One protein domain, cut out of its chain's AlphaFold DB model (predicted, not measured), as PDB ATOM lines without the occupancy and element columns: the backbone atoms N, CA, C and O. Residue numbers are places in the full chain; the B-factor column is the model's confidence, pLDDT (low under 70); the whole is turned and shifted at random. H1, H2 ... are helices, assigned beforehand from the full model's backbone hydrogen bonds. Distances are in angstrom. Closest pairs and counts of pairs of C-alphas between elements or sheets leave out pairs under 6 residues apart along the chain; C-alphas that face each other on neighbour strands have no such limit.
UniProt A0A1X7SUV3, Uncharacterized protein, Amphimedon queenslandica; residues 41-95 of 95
ATOM      1  N   ASP A  41     123.804 120.849 152.813       86.81
ATOM      2  CA  ASP A  41     122.760 121.875 152.930       86.81
ATOM      3  C   ASP A  41     123.298 123.301 152.805       86.81
ATOM      4  O   ASP A  41     122.731 124.112 152.079       86.81
ATOM      5  N   THR A  42     124.451 123.594 153.409       86.00
ATOM      6  CA  THR A  42     125.104 124.905 153.302       86.00
ATOM      7  C   THR A  42     125.412 125.291 151.855       86.00
ATOM      8  O   THR A  42     125.172 126.426 151.453       86.00
ATOM      9  N   LYS A  43     125.910 124.353 151.037       86.56
ATOM     10  CA  LYS A  43     126.148 124.611 149.609       86.56
ATOM     11  C   LYS A  43     124.841 124.800 148.857       86.56
ATOM     12  O   LYS A  43     124.781 125.654 147.976       86.56
ATOM     13  N   GLN A  44     123.804 124.036 149.196       88.50
ATOM     14  CA  GLN A  44     122.489 124.178 148.578       88.50
ATOM     15  C   GLN A  44     121.881 125.553 148.873       88.50
ATOM     16  O   GLN A  44     121.414 126.217 147.951       88.50
ATOM     17  N   VAL A  45     121.951 126.004 150.130       88.00
ATOM     18  CA  VAL A  45     121.499 127.332 150.571       88.00
ATOM     19  C   VAL A  45     122.312 128.434 149.898       88.00
ATOM     20  O   VAL A  45     121.726 129.325 149.294       88.00
ATOM     21  N   ASN A  46     123.644 128.349 149.904       87.06
ATOM     22  CA  ASN A  46     124.483 129.347 149.235       87.06
ATOM     23  C   ASN A  46     124.191 129.421 147.734       87.06
ATOM     24  O   ASN A  46     124.099 130.506 147.177       87.06
ATOM     25  N   THR A  47     123.999 128.277 147.073       86.88
ATOM     26  CA  THR A  47     123.660 128.244 145.642       86.88
ATOM     27  C   THR A  47     122.263 128.799 145.376       86.88
ATOM     28  O   THR A  47     122.059 129.452 144.355       86.88
ATOM     29  N   LEU A  48     121.308 128.565 146.281       87.38
ATOM     30  CA  LEU A  48     119.968 129.148 146.224       87.38
ATOM     31  C   LEU A  48     120.043 130.672 146.308       87.38
ATOM     32  O   LEU A  48     119.545 131.338 145.408       87.38
ATOM     33  N   LEU A  49     120.712 131.207 147.334       86.31
ATOM     34  CA  LEU A  49     120.894 132.650 147.524       86.31
ATOM     35  C   LEU A  49     121.614 133.275 146.327       86.31
ATOM     36  O   LEU A  49     121.129 134.242 145.751       86.31
ATOM     37  N   TYR A  50     122.694 132.641 145.868       85.25
ATOM     38  CA  TYR A  50     123.443 133.088 144.695       85.25
ATOM     39  C   TYR A  50     122.595 133.097 143.415       85.25
ATOM     40  O   TYR A  50     122.698 134.015 142.609       85.25
ATOM     41  N   SER A  51     121.736 132.090 143.227       85.00
ATOM     42  CA  SER A  51     120.844 132.010 142.063       85.00
ATOM     43  C   SER A  51     119.673 132.986 142.151       85.00
ATOM     44  O   SER A  51     119.154 133.400 141.121       85.00
ATOM     45  N   MET A  52     119.210 133.323 143.356       83.75
ATOM     46  CA  MET A  52     118.127 134.287 143.555       83.75
ATOM     47  C   MET A  52     118.619 135.733 143.415       83.75
ATOM     48  O   MET A  52     117.849 136.563 142.940       83.75
ATOM     49  N   GLY A  53     119.883 136.011 143.748       85.19
ATOM     50  CA  GLY A  53     120.509 137.333 143.658       85.19
ATOM     51  C   GLY A  53     120.642 138.029 145.015       85.19
ATOM     52  O   GLY A  53     120.301 137.466 146.052       85.19
ATOM     53  N   GLU A  54     121.128 139.271 145.010       81.00
ATOM     54  CA  GLU A  54     121.377 140.071 146.223       81.00
ATOM     55  C   GLU A  54     120.117 140.292 147.081       81.00
ATOM     56  O   GLU A  54     120.176 140.217 148.309       81.00
ATOM     57  N   ASP A  55     118.950 140.444 146.444       83.19
ATOM     58  CA  ASP A  55     117.656 140.568 147.125       83.19
ATOM     59  C   ASP A  55     117.304 139.329 147.969       83.19
ATOM     60  O   ASP A  55     116.456 139.402 148.859       83.19
ATOM     61  N   ALA A  56     117.930 138.177 147.708       84.88
ATOM     62  CA  ALA A  56     117.693 136.952 148.459       84.88
ATOM     63  C   ALA A  56     118.273 137.007 149.861       84.88
ATOM     64  O   ALA A  56     117.623 136.540 150.793       84.88
ATOM     65  N   GLU A  57     119.467 137.579 150.008       83.62
ATOM     66  CA  GLU A  57     120.081 137.778 151.316       83.62
ATOM     67  C   GLU A  57     119.282 138.800 152.120       83.62
ATOM     68  O   GLU A  57     118.924 138.505 153.257       83.62
ATOM     69  N   ASP A  58     118.904 139.935 151.517       86.38
ATOM     70  CA  ASP A  58     118.069 140.958 152.167       86.38
ATOM     71  C   ASP A  58     116.704 140.397 152.594       86.38
ATOM     72  O   ASP A  58     116.281 140.536 153.743       86.38
ATOM     73  N   THR A  59     116.047 139.660 151.698       84.88
ATOM     74  CA  THR A  59     114.754 139.035 151.984       84.88
ATOM     75  C   THR A  59     114.881 137.945 153.051       84.88
ATOM     76  O   THR A  59     114.001 137.831 153.902       84.88
ATOM     77  N   LEU A  60     115.962 137.157 153.046       84.62
ATOM     78  CA  LEU A  60     116.233 136.166 154.087       84.62
ATOM     79  C   LEU A  60     116.490 136.850 155.436       84.62
ATOM     80  O   LEU A  60     115.894 136.445 156.426       84.62
ATOM     81  N   LEU A  61     117.306 137.905 155.477       83.44
ATOM     82  CA  LEU A  61     117.543 138.727 156.669       83.44
ATOM     83  C   LEU A  61     116.236 139.311 157.216       83.44
ATOM     84  O   LEU A  61     115.977 139.202 158.409       83.44
ATOM     85  N   SER A  62     115.373 139.832 156.342       85.06
ATOM     86  CA  SER A  62     114.059 140.373 156.710       85.06
ATOM     87  C   SER A  62     113.091 139.326 157.282       85.06
ATOM     88  O   SER A  62     112.053 139.704 157.827       85.06
ATOM     89  N   MET A  63     113.359 138.028 157.111       81.25
ATOM     90  CA  MET A  63     112.531 136.946 157.654       81.25
ATOM     91  C   MET A  63     113.011 136.417 159.009       81.25
ATOM     92  O   MET A  63     112.373 135.490 159.532       81.25
ATOM     93  N   ASP A  64     114.130 136.942 159.522       82.25
ATOM     94  CA  ASP A  64     114.782 136.521 160.765       82.25
ATOM     95  C   ASP A  64     114.796 134.983 160.922       82.25
ATOM     96  O   ASP A  64     114.139 134.426 161.812       82.25
ATOM     97  N   PRO A  65     115.444 134.239 160.003       82.00
ATOM     98  CA  PRO A  65     115.524 132.791 160.091       82.00
ATOM     99  C   PRO A  65     116.368 132.385 161.293       82.00
ATOM    100  O   PRO A  65     117.387 132.997 161.619       82.00
ATOM    101  N   THR A  66     115.981 131.280 161.914       85.44
ATOM    102  CA  THR A  66     116.766 130.683 162.993       85.44
ATOM    103  C   THR A  66     118.082 130.116 162.441       85.44
ATOM    104  O   THR A  66     118.137 129.709 161.280       85.44
ATOM    105  N   ASP A  67     119.136 130.010 163.264       82.06
ATOM    106  CA  ASP A  67     120.429 129.436 162.836       82.06
ATOM    107  C   ASP A  67     120.279 128.022 162.229       82.06
ATOM    108  O   ASP A  67     120.833 127.714 161.175       82.06
ATOM    109  N   ALA A  68     119.406 127.201 162.817       82.25
ATOM    110  CA  ALA A  68     119.065 125.882 162.287       82.25
ATOM    111  C   ALA A  68     118.356 125.939 160.917       82.25
ATOM    112  O   ALA A  68     118.566 125.072 160.067       82.25
ATOM    113  N   GLU A  69     117.527 126.960 160.674       82.81
ATOM    114  CA  GLU A  69     116.814 127.121 159.406       82.81
ATOM    115  C   GLU A  69     117.753 127.587 158.298       82.81
ATOM    116  O   GLU A  69     117.713 127.008 157.220       82.81
ATOM    117  N   ARG A  70     118.644 128.556 158.558       81.19
ATOM    118  CA  ARG A  70     119.673 128.971 157.579       81.19
ATOM    119  C   ARG A  70     120.693 127.873 157.284       81.19
ATOM    120  O   ARG A  70     121.299 127.876 156.217       81.19
ATOM    121  N   ALA A  71     120.888 126.942 158.216       82.38
ATOM    122  CA  ALA A  71     121.768 125.798 158.028       82.38
ATOM    123  C   ALA A  71     121.143 124.699 157.153       82.38
ATOM    124  O   ALA A  71     121.881 123.851 156.656       82.38
ATOM    125  N   THR A  72     119.821 124.719 156.940       87.00
ATOM    126  CA  THR A  72     119.088 123.648 156.253       87.00
ATOM    127  C   THR A  72     118.370 124.184 155.020       87.00
ATOM    128  O   THR A  72     117.550 125.097 155.116       87.00
ATOM    129  N   TYR A  73     118.574 123.566 153.854       86.69
ATOM    130  CA  TYR A  73     117.921 124.018 152.616       86.69
ATOM    131  C   TYR A  73     116.392 124.059 152.742       86.69
ATOM    132  O   TYR A  73     115.737 125.010 152.313       86.69
ATOM    133  N   ASN A  74     115.824 123.039 153.386       86.00
ATOM    134  CA  ASN A  74     114.382 122.917 153.552       86.00
ATOM    135  C   ASN A  74     113.790 124.016 154.456       86.00
ATOM    136  O   ASN A  74     112.675 124.466 154.206       86.00
ATOM    137  N   GLY A  75     114.540 124.470 155.468       87.19
ATOM    138  CA  GLY A  75     114.125 125.564 156.353       87.19
ATOM    139  C   GLY A  75     114.071 126.893 155.605       87.19
ATOM    140  O   GLY A  75     113.038 127.565 155.599       87.19
ATOM    141  N   VAL A  76     115.142 127.210 154.873       87.62
ATOM    142  CA  VAL A  76     115.208 128.396 154.006       87.62
ATOM    143  C   VAL A  76     114.073 128.395 152.978       87.62
ATOM    144  O   VAL A  76     113.345 129.381 152.857       87.62
ATOM    145  N   ILE A  77     113.856 127.279 152.273       86.69
ATOM    146  CA  ILE A  77     112.779 127.180 151.278       86.69
ATOM    147  C   ILE A  77     111.390 127.333 151.893       86.69
ATOM    148  O   ILE A  77     110.540 127.977 151.280       86.69
ATOM    149  N   ALA A  78     111.141 126.766 153.076       87.56
ATOM    150  CA  ALA A  78     109.851 126.889 153.752       87.56
ATOM    151  C   ALA A  78     109.561 128.341 154.165       87.56
ATOM    152  O   ALA A  78     108.438 128.818 153.987       87.56
ATOM    153  N   LYS A  79     110.578 129.067 154.645       87.50
ATOM    154  CA  LYS A  79     110.491 130.502 154.948       87.50
ATOM    155  C   LYS A  79     110.152 131.322 153.706       87.50
ATOM    156  O   LYS A  79     109.177 132.075 153.726       87.50
ATOM    157  N   PHE A  80     110.885 131.115 152.609       86.06
ATOM    158  CA  PHE A  80     110.591 131.781 151.340       86.06
ATOM    159  C   PHE A  80     109.184 131.457 150.831       86.06
ATOM    160  O   PHE A  80     108.455 132.365 150.434       86.06
ATOM    161  N   ASP A  81     108.769 130.190 150.887       85.25
ATOM    162  CA  ASP A  81     107.423 129.781 150.485       85.25
ATOM    163  C   ASP A  81     106.347 130.525 151.284       85.25
ATOM    164  O   ASP A  81     105.453 131.129 150.693       85.25
ATOM    165  N   GLY A  82     106.490 130.585 152.612       83.50
ATOM    166  CA  GLY A  82     105.601 131.353 153.482       83.50
ATOM    167  C   GLY A  82     105.560 132.840 153.121       83.50
ATOM    168  O   GLY A  82     104.481 133.410 152.956       83.50
ATOM    169  N   PHE A  83     106.722 133.461 152.925       83.94
ATOM    170  CA  PHE A  83     106.832 134.882 152.594       83.94
ATOM    171  C   PHE A  83     106.178 135.236 151.254       83.94
ATOM    172  O   PHE A  83     105.378 136.175 151.168       83.94
ATOM    173  N   PHE A  84     106.460 134.463 150.201       81.62
ATOM    174  CA  PHE A  84     105.874 134.700 148.882       81.62
ATOM    175  C   PHE A  84     104.389 134.347 148.836       81.62
ATOM    176  O   PHE A  84     103.623 135.030 148.152       81.62
ATOM    177  N   ARG A  85     103.951 133.333 149.592       76.06
ATOM    178  CA  ARG A  85     102.536 132.967 149.707       76.06
ATOM    179  C   ARG A  85     101.719 134.073 150.367       76.06
ATOM    180  O   ARG A  85     100.664 134.423 149.840       76.06
ATOM    181  N   VAL A  86     102.218 134.660 151.458       72.62
ATOM    182  CA  VAL A  86     101.563 135.791 152.136       72.62
ATOM    183  C   VAL A  86     101.501 137.008 151.215       72.62
ATOM    184  O   VAL A  86     100.414 137.532 150.986       72.62
ATOM    185  N   ARG A  87     102.622 137.407 150.590       67.62
ATOM    186  CA  ARG A  87     102.638 138.553 149.659       67.62
ATOM    187  C   ARG A  87     101.715 138.366 148.455       67.62
ATOM    188  O   ARG A  87     101.068 139.324 148.039       67.62
ATOM    189  N   LYS A  88     101.625 137.153 147.897       62.19
ATOM    190  CA  LYS A  88     100.677 136.847 146.813       62.19
ATOM    191  C   LYS A  88      99.230 137.090 147.251       62.19
ATOM    192  O   LYS A  88      98.443 137.580 146.448       62.19
ATOM    193  N   ASN A  89      98.900 136.776 148.502       57.59
ATOM    194  CA  ASN A  89      97.567 137.000 149.051       57.59
ATOM    195  C   ASN A  89      97.284 138.500 149.257       57.59
ATOM    196  O   ASN A  89      96.226 138.974 148.866       57.59
ATOM    197  N   THR A  90      98.255 139.269 149.766       54.88
ATOM    198  CA  THR A  90      98.092 140.710 150.048       54.88
ATOM    199  C   THR A  90      97.964 141.575 148.785       54.88
ATOM    200  O   THR A  90      97.260 142.580 148.795       54.88
ATOM    201  N   ILE A  91      98.631 141.214 147.679       53.75
ATOM    202  CA  ILE A  91      98.542 141.985 146.422       53.75
ATOM    203  C   ILE A  91      97.152 141.845 145.776       53.75
ATOM    204  O   ILE A  91      96.715 142.749 145.069       53.75
ATOM    205  N   TYR A  92      96.434 140.751 146.045       49.50
ATOM    206  CA  TYR A  92      95.121 140.494 145.450       49.50
ATOM    207  C   TYR A  92      93.981 141.316 146.082       49.50
ATOM    208  O   TYR A  92      92.910 141.402 145.497       49.50
ATOM    209  N   GLU A  93      94.201 141.960 147.234       46.62
ATOM    210  CA  GLU A  93      93.172 142.758 147.930       46.62
ATOM    211  C   GLU A  93      93.147 144.249 147.524       46.62
ATOM    212  O   GLU A  93      92.408 145.035 148.111       46.62
ATOM    213  N   ARG A  94      93.929 144.676 146.520       48.12
ATOM    214  CA  ARG A  94      93.923 146.064 146.004       48.12
ATOM    215  C   ARG A  94      93.450 146.179 144.550       48.12
ATOM    216  O   ARG A  94      94.043 146.922 143.766       48.12
ATOM    217  N   THR A  95      92.405 145.456 144.162       40.56
ATOM    218  CA  THR A  95      91.667 145.718 142.912       40.56
ATOM    219  C   THR A  95      90.178 145.735 143.183       40.56
ATOM    220  O   THR A  95      89.721 144.854 143.939       40.56
TER     221      THR A  95
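What this domain is: This is residues 41 to 95 of the 95 residues of an uncharacterized protein of Amphimedon queenslandica (UniProt A0A1X7SUV3). Three short helices and the first part of a long one make a small compact body, and the rest of the long helix H4 sticks out of it as an arm that makes the length. H1 and H4 begin close together and spread as a narrow V, H2 stands across from the end of H1 toward H4, and the tiny H3 sits by the start of H4. The printed part has 55 residues with four named helices, H1 H2 H3 H4 in that order, and no named strand: its class is all helix. It is only just loose, close to compact, with a radius of gyration of the C-alphas of 12.2 A, and its C-alphas span 41 by 20 by 15 A.

How they stand to each other: Start at H1, residues 41 to 52. It touches H4, residues 73 to 91, with residues 41 to 45 alone, and H4 touches H1 with residues 73 to 76 alone; look at Val 45 and Tyr 73, whose C-alphas are the closest of the two helices, 5.3 A apart. The two run the same way at a shallow tilt of 34 degrees, only just short of steep. Next comes H2, residues 54 to 61, which only just touches H1, and only at the corner by their link, with 3 pairs of C-alphas within 8 A; the closest are those of Leu 49 and Ala 56, 5.4 A apart. H1 and H2 run opposite ways at a steep tilt of 52 degrees. H2 is close to H4 but not clearly touching it, about perpendicular at 84 degrees; the closest C-alphas, of Leu 60 and Phe 80, are 7.7 A apart. H3, residues 67 to 70, is apart from H2. It touches H4 only at the corner by their link, with the C-alphas of Glu 69 and Gly 75 closest at 4.4 A. H1 and H3 are close but not clearly touching, the C-alphas of Val 45 and Arg 70 being closest at 7.4 A. In H1, H2 and H4 every O i to N i+4 pair is within hydrogen-bond range; H3 is too short for such a pair, and its one O i to N i+3 pair is not within range.

Where its parts are: Find C-alpha 41 at (122.760, 121.875, 152.930); from there H1 runs 16.2 A to C-alpha 52. H2 runs 11.2 A from C-alpha 54 to C-alpha 61 at (117.543, 138.727, 156.669). H3 covers 5.3 A from C-alpha 67 to C-alpha 70. H4, the longest with 19 residues, runs 27.1 A from C-alpha 73 at (117.921, 124.018, 152.616) to C-alpha 91 at (98.542, 141.985, 146.422).

The domain as a whole: The two C-alphas farthest apart are those of Lys 43 and Thr 95, at 41.0 A. Residues 84 to 95, of which 84 to 91 belong to H4, stand free, as do residues 50 to 55, of which 50 to 52 belong to H1. Without these stretches the body spans 21 by 16 by 16 A. The links H1 to H2, H2 to H3 and H3 to H4 are tight, and the printed part has no cut; it ends at Thr 95, the chain's last residue. The mean pLDDT of the printed part is 79.4, and residues 87 to 95 are under 70.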